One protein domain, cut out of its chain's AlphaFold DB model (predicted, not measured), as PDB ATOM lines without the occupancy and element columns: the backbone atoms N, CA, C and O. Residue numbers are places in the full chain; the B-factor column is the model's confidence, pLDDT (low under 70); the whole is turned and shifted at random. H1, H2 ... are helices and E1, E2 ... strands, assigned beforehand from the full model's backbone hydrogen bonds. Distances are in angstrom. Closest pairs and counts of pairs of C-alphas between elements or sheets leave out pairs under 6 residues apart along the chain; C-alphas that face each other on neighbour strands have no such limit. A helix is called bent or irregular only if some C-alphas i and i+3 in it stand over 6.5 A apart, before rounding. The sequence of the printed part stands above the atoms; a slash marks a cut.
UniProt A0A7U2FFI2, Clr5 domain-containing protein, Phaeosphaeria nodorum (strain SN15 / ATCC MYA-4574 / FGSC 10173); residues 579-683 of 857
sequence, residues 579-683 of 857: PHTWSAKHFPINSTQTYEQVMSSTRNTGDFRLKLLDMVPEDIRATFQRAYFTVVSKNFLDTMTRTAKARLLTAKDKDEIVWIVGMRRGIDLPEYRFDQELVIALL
ATOM      1  N   PRO A 579     119.337  73.954  91.308       85.06
ATOM      2  CA  PRO A 579     117.947  74.376  91.452       85.06
ATOM      3  C   PRO A 579     117.777  75.857  91.082       85.06
ATOM      4  O   PRO A 579     118.190  76.747  91.826       85.06
ATOM      5  N   HIS A 580     117.117  76.115  89.959       85.25
ATOM      6  CA  HIS A 580     116.767  77.448  89.481       85.25
ATOM      7  C   HIS A 580     115.344  77.812  89.926       85.25
ATOM      8  O   HIS A 580     114.466  76.955  90.026       85.25
ATOM      9  N   THR A 581     115.123  79.094  90.212       87.19
ATOM     10  CA  THR A 581     113.823  79.668  90.591       87.19
ATOM     11  C   THR A 581     113.687  81.078  90.021       87.19
ATOM     12  O   THR A 581     114.682  81.776  89.770       87.19
ATOM     13  N   TRP A 582     112.449  81.541  89.846       87.88
ATOM     14  CA  TRP A 582     112.182  82.906  89.400       87.88
ATOM     15  C   TRP A 582     112.691  83.966  90.392       87.88
ATOM     16  O   TRP A 582     112.926  83.712  91.574       87.88
ATOM     17  N   SER A 583     112.927  85.177  89.884       83.38
ATOM     18  CA  SER A 583     113.291  86.333  90.709       83.38
ATOM     19  C   SER A 583     112.020  86.880  91.361       83.38
ATOM     20  O   SER A 583     111.047  87.131  90.651       83.38
ATOM     21  N   ALA A 584     112.049  87.192  92.661       81.94
ATOM     22  CA  ALA A 584     110.961  87.925  93.335       81.94
ATOM     23  C   ALA A 584     110.751  89.359  92.780       81.94
ATOM     24  O   ALA A 584     109.847  90.076  93.193       81.94
ATOM     25  N   LYS A 585     111.605  89.783  91.835       81.88
ATOM     26  CA  LYS A 585     111.486  91.004  91.021       81.88
ATOM     27  C   LYS A 585     110.652  90.816  89.740       81.88
ATOM     28  O   LYS A 585     110.444  91.787  89.018       81.88
ATOM     29  N   HIS A 586     110.265  89.582  89.413       83.19
ATOM     30  CA  HIS A 586     109.606  89.214  88.152       83.19
ATOM     31  C   HIS A 586     108.280  88.484  88.374       83.19
ATOM     32  O   HIS A 586     107.319  88.762  87.666       83.19
ATOM     33  N   PHE A 587     108.210  87.606  89.378       87.31
ATOM     34  CA  PHE A 587     106.978  86.917  89.756       87.31
ATOM     35  C   PHE A 587     106.755  86.966  91.280       87.31
ATOM     36  O   PHE A 587     107.735  86.843  92.024       87.31
ATOM     37  N   PRO A 588     105.501  87.119  91.755       88.31
ATOM     38  CA  PRO A 588     104.298  87.426  90.966       88.31
ATOM     39  C   PRO A 588     104.385  88.808  90.291       88.31
ATOM     40  O   PRO A 588     105.107  89.691  90.752       88.31
ATOM     41  N   ILE A 589     103.678  88.998  89.174       87.06
ATOM     42  CA  ILE A 589     103.752  90.256  88.419       87.06
ATOM     43  C   ILE A 589     102.944  91.340  89.142       87.06
ATOM     44  O   ILE A 589     101.715  91.307  89.164       87.06
ATOM     45  N   ASN A 590     103.629  92.344  89.697       84.00
ATOM     46  CA  ASN A 590     102.971  93.467  90.370       84.00
ATOM     47  C   ASN A 590     101.952  94.175  89.457       84.00
ATOM     48  O   ASN A 590     102.228  94.460  88.286       84.00
ATOM     49  N   SER A 591     100.802  94.535  90.033       82.94
ATOM     50  CA  SER A 591      99.762  95.363  89.402       82.94
ATOM     51  C   SER A 591     100.134  96.850  89.308       82.94
ATOM     52  O   SER A 591      99.479  97.606  88.593       82.94
ATOM     53  N   THR A 592     101.193  97.265  90.011       85.31
ATOM     54  CA  THR A 592     101.879  98.550  89.843       85.31
ATOM     55  C   THR A 592     103.279  98.308  89.289       85.31
ATOM     56  O   THR A 592     104.140  97.797  90.008       85.31
ATOM     57  N   GLN A 593     103.498  98.660  88.023       87.69
ATOM     58  CA  GLN A 593     104.793  98.536  87.342       87.69
ATOM     59  C   GLN A 593     105.401  99.916  87.096       87.69
ATOM     60  O   GLN A 593     104.682 100.860  86.769       87.69
ATOM     61  N   THR A 594     106.725 100.021  87.199       88.50
ATOM     62  CA  THR A 594     107.493 101.193  86.755       88.50
ATOM     63  C   THR A 594     108.088 100.973  85.365       88.50
ATOM     64  O   THR A 594     108.291  99.836  84.928       88.50
ATOM     65  N   TYR A 595     108.429 102.064  84.678       87.81
ATOM     66  CA  TYR A 595     109.117 102.016  83.385       87.81
ATOM     67  C   TYR A 595     110.414 101.194  83.452       87.81
ATOM     68  O   TYR A 595     110.658 100.340  82.603       87.81
ATOM     69  N   GLU A 596     111.208 101.367  84.515       86.31
ATOM     70  CA  GLU A 596     112.448 100.613  84.741       86.31
ATOM     71  C   GLU A 596     112.218  99.103  84.914       86.31
ATOM     72  O   GLU A 596     113.036  98.304  84.452       86.31
ATOM     73  N   GLN A 597     111.102  98.692  85.531       86.00
ATOM     74  CA  GLN A 597     110.740  97.279  85.675       86.00
ATOM     75  C   GLN A 597     110.358  96.663  84.329       86.00
ATOM     76  O   GLN A 597     110.906  95.616  83.972       86.00
ATOM     77  N   VAL A 598     109.519  97.337  83.533       87.31
ATOM     78  CA  VAL A 598     109.210  96.904  82.158       87.31
ATOM     79  C   VAL A 598     110.497  96.825  81.327       87.31
ATOM     80  O   VAL A 598     110.767  95.803  80.692       87.31
ATOM     81  N   MET A 599     111.364  97.834  81.438       86.31
ATOM     82  CA  MET A 599     112.677  97.891  80.787       86.31
ATOM     83  C   MET A 599     113.703  96.870  81.281       86.31
ATOM     84  O   MET A 599     114.727  96.680  80.627       86.31
ATOM     85  N   SER A 600     113.481  96.208  82.416       82.50
ATOM     86  CA  SER A 600     114.333  95.094  82.851       82.50
ATOM     87  C   SER A 600     114.060  93.811  82.053       82.50
ATOM     88  O   SER A 600     114.970  93.001  81.878       82.50
ATOM     89  N   SER A 601     112.844  93.662  81.508       80.38
ATOM     90  CA  SER A 601     112.397  92.469  80.768       80.38
ATOM     91  C   SER A 601     112.818  92.435  79.292       80.38
ATOM     92  O   SER A 601     112.844  91.371  78.674       80.38
ATOM     93  N   THR A 602     113.181  93.590  78.725       81.00
ATOM     94  CA  THR A 602     113.547  93.754  77.306       81.00
ATOM     95  C   THR A 602     115.060  93.729  77.056       81.00
ATOM     96  O   THR A 602     115.500  93.690  75.909       81.00
ATOM     97  N   ARG A 603     115.888  93.734  78.111       81.62
ATOM     98  CA  ARG A 603     117.358  93.764  78.002       81.62
ATOM     99  C   ARG A 603     117.932  92.382  77.694       81.62
ATOM    100  O   ARG A 603     117.811  91.460  78.499       81.62
ATOM    101  N   ASN A 604     118.690  92.283  76.601       69.88
ATOM    102  CA  ASN A 604     119.364  91.049  76.169       69.88
ATOM    103  C   ASN A 604     120.373  90.460  77.180       69.88
ATOM    104  O   ASN A 604     120.778  89.309  77.021       69.88
ATOM    105  N   THR A 605     120.764  91.216  78.210       70.44
ATOM    106  CA  THR A 605     121.768  90.856  79.231       70.44
ATOM    107  C   THR A 605     121.241  90.921  80.679       70.44
ATOM    108  O   THR A 605     122.033  90.954  81.617       70.44
ATOM    109  N   GLY A 606     119.918  90.983  80.894       77.94
ATOM    110  CA  GLY A 606     119.313  91.114  82.232       77.94
ATOM    111  C   GLY A 606     119.039  89.793  82.977       77.94
ATOM    112  O   GLY A 606     118.893  88.745  82.351       77.94
ATOM    113  N   ASP A 607     118.868  89.877  84.310       84.56
ATOM    114  CA  ASP A 607     118.448  88.775  85.218       84.56
ATOM    115  C   ASP A 607     117.242  87.998  84.661       84.56
ATOM    116  O   ASP A 607     117.249  86.768  84.615       84.56
ATOM    117  N   PHE A 608     116.249  88.725  84.135       86.31
ATOM    118  CA  PHE A 608     115.066  88.152  83.496       86.31
ATOM    119  C   PHE A 608     115.413  87.178  82.365       86.31
ATOM    120  O   PHE A 608     114.856  86.086  82.312       86.31
ATOM    121  N   ARG A 609     116.339  87.546  81.468       86.12
ATOM    122  CA  ARG A 609     116.675  86.721  80.301       86.12
ATOM    123  C   ARG A 609     117.540  85.520  80.672       86.12
ATOM    124  O   ARG A 609     117.351  84.473  80.069       86.12
ATOM    125  N   LEU A 610     118.422  85.637  81.667       86.56
ATOM    126  CA  LEU A 610     119.142  84.477  82.207       86.56
ATOM    127  C   LEU A 610     118.144  83.468  82.795       86.56
ATOM    128  O   LEU A 610     118.056  82.339  82.326       86.56
ATOM    129  N   LYS A 611     117.264  83.925  83.696       87.31
ATOM    130  CA  LYS A 611     116.208  83.082  84.279       87.31
ATOM    131  C   LYS A 611     115.237  82.522  83.236       87.31
ATOM    132  O   LYS A 611     114.774  81.402  83.400       87.31
ATOM    133  N   LEU A 612     114.949  83.243  82.150       88.69
ATOM    134  CA  LEU A 612     114.144  82.736  81.033       88.69
ATOM    135  C   LEU A 612     114.824  81.559  80.309       88.69
ATOM    136  O   LEU A 612     114.134  80.629  79.898       88.69
ATOM    137  N   LEU A 613     116.153  81.574  80.161       88.00
ATOM    138  CA  LEU A 613     116.901  80.448  79.588       88.00
ATOM    139  C   LEU A 613     116.844  79.215  80.505       88.00
ATOM    140  O   LEU A 613     116.610  78.107  80.016       88.00
ATOM    141  N   ASP A 614     116.994  79.432  81.815       87.19
ATOM    142  CA  ASP A 614     117.056  78.375  82.833       87.19
ATOM    143  C   ASP A 614     115.687  77.769  83.181       87.19
ATOM    144  O   ASP A 614     115.591  76.571  83.460       87.19
ATOM    145  N   MET A 615     114.621  78.577  83.186       88.50
ATOM    146  CA  MET A 615     113.283  78.177  83.645       88.50
ATOM    147  C   MET A 615     112.352  77.721  82.515       88.50
ATOM    148  O   MET A 615     111.465  76.913  82.779       88.50
ATOM    149  N   VAL A 616     112.521  78.213  81.280       90.56
ATOM    150  CA  VAL A 616     111.549  78.017  80.184       90.56
ATOM    151  C   VAL A 616     112.170  77.236  79.008       90.56
ATOM    152  O   VAL A 616     113.259  77.604  78.553       90.56
ATOM    153  N   PRO A 617     111.502  76.179  78.487       91.12
ATOM    154  CA  PRO A 617     111.951  75.416  77.316       91.12
ATOM    155  C   PRO A 617     112.213  76.279  76.076       91.12
ATOM    156  O   PRO A 617     111.500  77.251  75.826       91.12
ATOM    157  N   GLU A 618     113.244  75.912  75.308       90.19
ATOM    158  CA  GLU A 618     113.822  76.723  74.224       90.19
ATOM    159  C   GLU A 618     112.789  77.166  73.181       90.19
ATOM    160  O   GLU A 618     112.775  78.325  72.769       90.19
ATOM    161  N   ASP A 619     111.908  76.238  72.818       92.06
ATOM    162  CA  ASP A 619     110.887  76.338  71.784       92.06
ATOM    163  C   ASP A 619     109.786  77.364  72.096       92.06
ATOM    164  O   ASP A 619     109.263  77.991  71.178       92.06
ATOM    165  N   ILE A 620     109.484  77.606  73.376       93.19
ATOM    166  CA  ILE A 620     108.387  78.501  73.787       93.19
ATOM    167  C   ILE A 620     108.861  79.845  74.361       93.19
ATOM    168  O   ILE A 620     108.031  80.690  74.710       93.19
ATOM    169  N   ARG A 621     110.180  80.081  74.480       92.31
ATOM    170  CA  ARG A 621     110.717  81.293  75.142       92.31
ATOM    171  C   ARG A 621     110.233  82.590  74.496       92.31
ATOM    172  O   ARG A 621     109.981  83.555  75.213       92.31
ATOM    173  N   ALA A 622     110.082  82.613  73.170       89.81
ATOM    174  CA  ALA A 622     109.579  83.775  72.437       89.81
ATOM    175  C   ALA A 622     108.117  84.090  72.807       89.81
ATOM    176  O   ALA A 622     107.809  85.221  73.183       89.81
ATOM    177  N   THR A 623     107.243  83.079  72.795       92.50
ATOM    178  CA  THR A 623     105.833  83.178  73.203       92.50
ATOM    179  C   THR A 623     105.704  83.626  74.660       92.50
ATOM    180  O   THR A 623     104.955  84.553  74.967       92.50
ATOM    181  N   PHE A 624     106.494  83.032  75.559       92.94
ATOM    182  CA  PHE A 624     106.526  83.407  76.972       92.94
ATOM    183  C   PHE A 624     106.990  84.860  77.172       92.94
ATOM    184  O   PHE A 624     106.374  85.607  77.929       92.94
ATOM    185  N   GLN A 625     108.040  85.297  76.466       90.94
ATOM    186  CA  GLN A 625     108.543  86.672  76.547       90.94
ATOM    187  C   GLN A 625     107.540  87.688  75.967       90.94
ATOM    188  O   GLN A 625     107.336  88.740  76.575       90.94
ATOM    189  N   ARG A 626     106.865  87.362  74.851       90.75
ATOM    190  CA  ARG A 626     105.759  88.148  74.265       90.75
ATOM    191  C   ARG A 626     104.616  88.314  75.270       90.75
ATOM    192  O   ARG A 626     104.185  89.440  75.520       90.75
ATOM    193  N   ALA A 627     104.173  87.225  75.899       92.12
ATOM    194  CA  ALA A 627     103.123  87.249  76.916       92.12
ATOM    195  C   ALA A 627     103.536  88.059  78.159       92.12
ATOM    196  O   ALA A 627     102.815  88.973  78.560       92.12
ATOM    197  N   TYR A 628     104.727  87.810  78.716       92.25
ATOM    198  CA  TYR A 628     105.248  88.543  79.875       92.25
ATOM    199  C   TYR A 628     105.338  90.049  79.605       92.25
ATOM    200  O   TYR A 628     104.806  90.843  80.383       92.25
ATOM    201  N   PHE A 629     105.931  90.455  78.473       91.94
ATOM    202  CA  PHE A 629     106.000  91.863  78.073       91.94
ATOM    203  C   PHE A 629     104.603  92.480  77.897       91.94
ATOM    204  O   PHE A 629     104.372  93.619  78.313       91.94
ATOM    205  N   THR A 630     103.645  91.723  77.353       91.75
ATOM    206  CA  THR A 630     102.247  92.160  77.209       91.75
ATOM    207  C   THR A 630     101.591  92.438  78.562       91.75
ATOM    208  O   THR A 630     100.920  93.465  78.687       91.75
ATOM    209  N   VAL A 631     101.822  91.594  79.579       91.69
ATOM    210  CA  VAL A 631     101.324  91.814  80.951       91.69
ATOM    211  C   VAL A 631     102.009  93.020  81.600       91.69
ATOM    212  O   VAL A 631     101.316  93.947  82.014       91.69
ATOM    213  N   VAL A 632     103.347  93.067  81.672       92.38
ATOM    214  CA  VAL A 632     104.031  94.150  82.413       92.38
ATOM    215  C   VAL A 632     103.823  95.525  81.773       92.38
ATOM    216  O   VAL A 632     103.611  96.501  82.490       92.38
ATOM    217  N   SER A 633     103.800  95.614  80.436       92.56
ATOM    218  CA  SER A 633     103.517  96.877  79.739       92.56
ATOM    219  C   SER A 633     102.058  97.314  79.892       92.56
ATOM    220  O   SER A 633     101.805  98.510  80.022       92.56
ATOM    221  N   LYS A 634     101.096  96.378  79.954       91.25
ATOM    222  CA  LYS A 634      99.701  96.705  80.289       91.25
ATOM    223  C   LYS A 634      99.600  97.235  81.722       91.25
ATOM    224  O   LYS A 634      99.077  98.325  81.914       91.25
ATOM    225  N   ASN A 635     100.160  96.528  82.707       91.44
ATOM    226  CA  ASN A 635     100.118  96.948  84.111       91.44
ATOM    227  C   ASN A 635     100.779  98.326  84.322       91.44
ATOM    228  O   ASN A 635     100.309  99.113  85.144       91.44
ATOM    229  N   PHE A 636     101.833  98.655  83.566       92.88
ATOM    230  CA  PHE A 636     102.428  99.998  83.546       92.88
ATOM    231  C   PHE A 636     101.454 101.059  83.009       92.88
ATOM    232  O   PHE A 636     101.255 102.082  83.660       92.88
ATOM    233  N   LEU A 637     100.789 100.812  81.877       90.88
ATOM    234  CA  LEU A 637      99.813 101.752  81.307       90.88
ATOM    235  C   LEU A 637      98.549 101.889  82.181       90.88
ATOM    236  O   LEU A 637      98.046 102.998  82.356       90.88
ATOM    237  N   ASP A 638      98.103 100.815  82.837       90.06
ATOM    238  CA  ASP A 638      97.029 100.843  83.843       90.06
ATOM    239  C   ASP A 638      97.454 101.647  85.096       90.06
ATOM    240  O   ASP A 638      96.649 102.361  85.705       90.06
ATOM    241  N   THR A 639      98.741 101.591  85.466       90.38
ATOM    242  CA  THR A 639      99.332 102.395  86.555       90.38
ATOM    243  C   THR A 639      99.426 103.872  86.175       90.38
ATOM    244  O   THR A 639      99.063 104.733  86.979       90.38
ATOM    245  N   MET A 640      99.846 104.185  84.947       88.69
ATOM    246  CA  MET A 640      99.912 105.559  84.443       88.69
ATOM    247  C   MET A 640      98.519 106.165  84.245       88.69
ATOM    248  O   MET A 640      98.308 107.322  84.600       88.69
ATOM    249  N   THR A 641      97.532 105.365  83.827       87.69
ATOM    250  CA  THR A 641      96.111 105.749  83.821       87.69
ATOM    251  C   THR A 641      95.655 106.168  85.217       87.69
ATOM    252  O   THR A 641      95.147 107.271  85.406       87.69
ATOM    253  N   ARG A 642      95.894 105.328  86.234       88.19
ATOM    254  CA  ARG A 642      95.561 105.639  87.636       88.19
ATOM    255  C   ARG A 642      96.320 106.862  88.161       88.19
ATOM    256  O   ARG A 642      95.770 107.625  88.950       88.19
ATOM    257  N   THR A 643      97.554 107.062  87.706       88.00
ATOM    258  CA  THR A 643      98.390 108.215  88.069       88.00
ATOM    259  C   THR A 643      97.837 109.512  87.481       88.00
ATOM    260  O   THR A 643      97.710 110.479  88.225       88.00
ATOM    261  N   ALA A 644      97.409 109.519  86.213       86.06
ATOM    262  CA  ALA A 644      96.776 110.673  85.569       86.06
ATOM    263  C   ALA A 644      95.466 111.104  86.260       86.06
ATOM    264  O   ALA A 644      95.181 112.294  86.365       86.06
ATOM    265  N   LYS A 645      94.696 110.148  86.803       85.38
ATOM    266  CA  LYS A 645      93.490 110.428  87.611       85.38
ATOM    267  C   LYS A 645      93.796 111.028  88.994       85.38
ATOM    268  O   LYS A 645      92.899 111.567  89.638       85.38
ATOM    269  N   ALA A 646      95.038 110.912  89.473       86.62
ATOM    270  CA  ALA A 646      95.470 111.369  90.797       86.62
ATOM    271  C   ALA A 646      96.335 112.643  90.759       86.62
ATOM    272  O   ALA A 646      96.293 113.438  91.697       86.62
ATOM    273  N   ARG A 647      97.120 112.843  89.694       87.75
ATOM    274  CA  ARG A 647      97.975 114.016  89.465       87.75
ATOM    275  C   ARG A 647      98.153 114.283  87.972       87.75
ATOM    276  O   ARG A 647      98.055 113.370  87.159       87.75
ATOM    277  N   LEU A 648      98.548 115.507  87.627       83.56
ATOM    278  CA  LEU A 648      99.075 115.800  86.293       83.56
ATOM    279  C   LEU A 648     100.317 114.938  86.000       83.56
ATOM    280  O   LEU A 648     101.154 114.689  86.877       83.56
ATOM    281  N   LEU A 649     100.425 114.486  84.750       86.88
ATOM    282  CA  LEU A 649     101.586 113.769  84.232       86.88
ATOM    283  C   LEU A 649     102.718 114.759  83.928       86.88
ATOM    284  O   LEU A 649     102.499 115.797  83.305       86.88
ATOM    285  N   THR A 650     103.937 114.436  84.355       88.75
ATOM    286  CA  THR A 650     105.151 115.180  83.995       88.75
ATOM    287  C   THR A 650     105.564 114.859  82.560       88.75
ATOM    288  O   THR A 650     105.152 113.837  82.009       88.75
ATOM    289  N   ALA A 651     106.431 115.685  81.963       86.00
ATOM    290  CA  ALA A 651     107.017 115.392  80.651       86.00
ATOM    291  C   ALA A 651     107.658 113.990  80.611       86.00
ATOM    292  O   ALA A 651     107.352 113.210  79.718       86.00
ATOM    293  N   LYS A 652     108.414 113.618  81.658       89.50
ATOM    294  CA  LYS A 652     108.994 112.274  81.797       89.50
ATOM    295  C   LYS A 652     107.928 111.170  81.796       89.50
ATOM    296  O   LYS A 652     108.115 110.171  81.111       89.50
ATOM    297  N   ASP A 653     106.820 111.333  82.529       88.12
ATOM    298  CA  ASP A 653     105.737 110.333  82.507       88.12
ATOM    299  C   ASP A 653     105.151 110.198  81.083       88.12
ATOM    300  O   ASP A 653     104.906 109.083  80.625       88.12
ATOM    301  N   LYS A 654     104.955 111.319  80.364       86.62
ATOM    302  CA  LYS A 654     104.466 111.316  78.972       86.62
ATOM    303  C   LYS A 654     105.445 110.597  78.030       86.62
ATOM    304  O   LYS A 654     105.007 109.748  77.254       86.62
ATOM    305  N   ASP A 655     106.744 110.875  78.134       88.50
ATOM    306  CA  ASP A 655     107.791 110.240  77.322       88.50
ATOM    307  C   ASP A 655     107.865 108.721  77.567       88.50
ATOM    308  O   ASP A 655     107.890 107.938  76.614       88.50
ATOM    309  N   GLU A 656     107.827 108.282  78.832       92.19
ATOM    310  CA  GLU A 656     107.817 106.856  79.196       92.19
ATOM    311  C   GLU A 656     106.574 106.129  78.643       92.19
ATOM    312  O   GLU A 656     106.687 105.009  78.137       92.19
ATOM    313  N   ILE A 657     105.394 106.767  78.672       88.50
ATOM    314  CA  ILE A 657     104.160 106.230  78.070       88.50
ATOM    315  C   ILE A 657     104.307 106.088  76.551       88.50
ATOM    316  O   ILE A 657     104.063 105.004  76.018       88.50
ATOM    317  N   VAL A 658     104.729 107.149  75.853       88.25
ATOM    318  CA  VAL A 658     104.910 107.143  74.389       88.25
ATOM    319  C   VAL A 658     105.896 106.052  73.968       88.25
ATOM    320  O   VAL A 658     105.629 105.309  73.021       88.25
ATOM    321  N   TRP A 659     107.000 105.902  74.698       89.12
ATOM    322  CA  TRP A 659     108.041 104.930  74.384       89.12
ATOM    323  C   TRP A 659     107.576 103.475  74.592       89.12
ATOM    324  O   TRP A 659     107.784 102.629  73.719       89.12
ATOM    325  N   ILE A 660     106.858 103.175  75.684       90.19
ATOM    326  CA  ILE A 660     106.269 101.839  75.916       90.19
ATOM    327  C   ILE A 660     105.174 101.510  74.889       90.19
ATOM    328  O   ILE A 660     105.086 100.371  74.425       90.19
ATOM    329  N   VAL A 661     104.364 102.488  74.480       88.31
ATOM    330  CA  VAL A 661     103.359 102.315  73.415       88.31
ATOM    331  C   VAL A 661     104.033 102.059  72.061       88.31
ATOM    332  O   VAL A 661     103.592 101.184  71.314       88.31
ATOM    333  N   GLY A 662     105.149 102.742  71.780       86.31
ATOM    334  CA  GLY A 662     106.014 102.471  70.632       86.31
ATOM    335  C   GLY A 662     106.546 101.035  70.618       86.31
ATOM    336  O   GLY A 662     106.399 100.347  69.610       86.31
ATOM    337  N   MET A 663     107.067 100.537  71.748       87.88
ATOM    338  CA  MET A 663     107.481  99.130  71.866       87.88
ATOM    339  C   MET A 663     106.332  98.147  71.625       87.88
ATOM    340  O   MET A 663     106.531  97.145  70.946       87.88
ATOM    341  N   ARG A 664     105.133  98.405  72.167       90.44
ATOM    342  CA  ARG A 664     103.973  97.519  71.964       90.44
ATOM    343  C   ARG A 664     103.577  97.424  70.486       90.44
ATOM    344  O   ARG A 664     103.281  96.327  70.022       90.44
ATOM    345  N   ARG A 665     103.624  98.540  69.749       86.62
ATOM    346  CA  ARG A 665     103.412  98.554  68.291       86.62
ATOM    347  C   ARG A 665     104.526  97.814  67.542       86.62
ATOM    348  O   ARG A 665     104.224  97.018  66.668       86.62
ATOM    349  N   GLY A 666     105.789  97.999  67.928       82.56
ATOM    350  CA  GLY A 666     106.945  97.331  67.306       82.56
ATOM    351  C   GLY A 666     107.069  95.819  67.553       82.56
ATOM    352  O   GLY A 666     108.048  95.223  67.109       82.56
ATOM    353  N   ILE A 667     106.130  95.202  68.279       83.00
ATOM    354  CA  ILE A 667     106.049  93.748  68.516       83.00
ATOM    355  C   ILE A 667     104.626  93.246  68.169       83.00
ATOM    356  O   ILE A 667     104.184  92.222  68.679       83.00
ATOM    357  N   ASP A 668     103.866  93.974  67.340       80.88
ATOM    358  CA  ASP A 668     102.510  93.605  66.897       80.88
ATOM    359  C   ASP A 668     101.597  93.140  68.052       80.88
ATOM    360  O   ASP A 668     101.014  92.048  68.040       80.88
ATOM    361  N   LEU A 669     101.532  93.950  69.116       83.25
ATOM    362  CA  LEU A 669     100.603  93.750  70.228       83.25
ATOM    363  C   LEU A 669      99.326  94.577  70.032       83.25
ATOM    364  O   LEU A 669      99.405  95.701  69.531       83.25
ATOM    365  N   PRO A 670      98.158  94.088  70.501       74.88
ATOM    366  CA  PRO A 670      96.909  94.841  70.439       74.88
ATOM    367  C   PRO A 670      97.041  96.248  71.033       74.88
ATOM    368  O   PRO A 670      97.633  96.434  72.111       74.88
ATOM    369  N   GLU A 671      96.463  97.229  70.331       74.06
ATOM    370  CA  GLU A 671      96.469  98.623  70.765       74.06
ATOM    371  C   GLU A 671      95.844  98.763  72.154       74.06
ATOM    372  O   GLU A 671      94.752  98.263  72.440       74.06
ATOM    373  N   TYR A 672      96.560  99.456  73.037       76.06
ATOM    374  CA  TYR A 672      96.080  99.716  74.383       76.06
ATOM    375  C   TYR A 672      94.952 100.751  74.327       76.06
ATOM    376  O   TYR A 672      95.166 101.898  73.934       76.06
ATOM    377  N   ARG A 673      93.741 100.348  74.725       76.12
ATOM    378  CA  ARG A 673      92.592 101.254  74.833       76.12
ATOM    379  C   ARG A 673      92.770 102.159  76.049       76.12
ATOM    380  O   ARG A 673      92.440 101.769  77.164       76.12
ATOM    381  N   PHE A 674      93.301 103.354  75.813       77.81
ATOM    382  CA  PHE A 674      93.434 104.388  76.832       77.81
ATOM    383  C   PHE A 674      92.076 104.788  77.419       77.81
ATOM    384  O   PHE A 674      91.087 104.935  76.701       77.81
ATOM    385  N   ASP A 675      92.058 105.034  78.727       74.88
ATOM    386  CA  ASP A 675      90.975 105.755  79.389       74.88
ATOM    387  C   ASP A 675      90.905 107.200  78.862       74.88
ATOM    388  O   ASP A 675      91.940 107.826  78.606       74.88
ATOM    389  N   GLN A 676      89.696 107.746  78.717       73.06
ATOM    390  CA  GLN A 676      89.476 109.097  78.199       73.06
ATOM    391  C   GLN A 676      90.226 110.166  79.016       73.06
ATOM    392  O   GLN A 676      90.740 111.122  78.436       73.06
ATOM    393  N   GLU A 677      90.361 109.989  80.334       69.44
ATOM    394  CA  GLU A 677      91.112 110.918  81.188       69.44
ATOM    395  C   GLU A 677      92.629 110.851  80.933       69.44
ATOM    396  O   GLU A 677      93.301 111.881  80.984       69.44
ATOM    397  N   LEU A 678      93.174 109.680  80.572       76.50
ATOM    398  CA  LEU A 678      94.584 109.557  80.181       76.50
ATOM    399  C   LEU A 678      94.839 110.165  78.791       76.50
ATOM    400  O   LEU A 678      95.860 110.821  78.599       76.50
ATOM    401  N   VAL A 679      93.905 110.022  77.843       76.38
ATOM    402  CA  VAL A 679      93.994 110.705  76.535       76.38
ATOM    403  C   VAL A 679      94.020 112.225  76.719       76.38
ATOM    404  O   VAL A 679      94.873 112.894  76.138       76.38
ATOM    405  N   ILE A 680      93.146 112.771  77.570       72.56
ATOM    406  CA  ILE A 680      93.122 114.206  77.893       72.56
ATOM    407  C   ILE A 680      94.443 114.638  78.552       72.56
ATOM    408  O   ILE A 680      95.055 115.605  78.104       72.56
ATOM    409  N   ALA A 681      94.935 113.896  79.550       72.50
ATOM    410  CA  ALA A 681      96.193 114.211  80.232       72.50
ATOM    411  C   ALA A 681      97.424 114.160  79.307       72.50
ATOM    412  O   ALA A 681      98.378 114.914  79.509       72.50
ATOM    413  N   LEU A 682      97.420 113.304  78.277       76.44
ATOM    414  CA  LEU A 682      98.461 113.272  77.246       76.44
ATOM    415  C   LEU A 682      98.379 114.492  76.317       76.44
ATOM    416  O   LEU A 682      99.409 115.123  76.079       76.44
ATOM    417  N   LEU A 683      97.175 114.854  75.857       71.25
ATOM    418  CA  LEU A 683      96.930 115.969  74.928       71.25
ATOM    419  C   LEU A 683      97.117 117.368  75.541       71.25
ATOM    420  O   LEU A 683      97.341 118.314  74.790       71.25
TER     421      LEU A 683
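What this domain is: This is residues 579 to 683 of the 857 residues of the protein "Clr5 domain-containing protein" of Phaeosphaeria nodorum (strain SN15 / ATCC MYA-4574 / FGSC 10173) (UniProt A0A7U2FFI2). One long helix, H3, runs most of the length of an elongated body; H1 and H4 pack on it from its middle onward, H5 crosses its last residues, and H2 lies near its first ones. The 105 printed residues have one named strand and five named helices, in the order E1 H1 H2 H3 H4 H5, mostly helix. The whole is compact, radius of gyration of the C-alphas 14.8 A, spanning 47 by 27 by 19 A.

Where its parts are: Find C-alpha 618 at (113.822, 76.723, 74.224); H3, residues 618 to 644, runs 39.6 A from there, irregular where C-alphas 619 and 622 are 7.6 A apart. Before it come E1, 579 to 581, H1, 595 to 601, and H2, 607 to 615. After it, H4, 651 to 665, runs 21.2 A, and H5, 676 to 683, ends at C-alpha 683, (96.930, 115.969, 74.928).

How they stand to each other: Begin at the hub, H3. Its residues 629 to 636 alone touch H1, closest C-alphas Val 598 and Val 632, 5.9 A, opposite ways at a shallow tilt of 6 degrees. Its residues 630 to 640 alone touch H4, a helical hairpin, closest C-alphas Ser 633 and Ile 660, 6.8 A. Its residues 640 to 644 alone touch H5, about perpendicular at 86 degrees, closest C-alphas Thr 641 and Leu 678, 5.5 A. H2 is close to H3 but not clearly touching, closest C-alphas Leu 612 and Arg 621, 7.0 A. E1 pairs with no named strand. Every O i to N i+4 pair is within hydrogen-bond range in H2, H4 and H5, 2 of 3 in H1 and 21 of 23 in H3.

The domain as a whole: The C-alphas farthest apart, Pro 579 and Leu 683, are 49.4 A apart. The printed part has no cut. The link E1 to H1 is long, 13 residues. Residues 604 and 677 have pLDDT under 70.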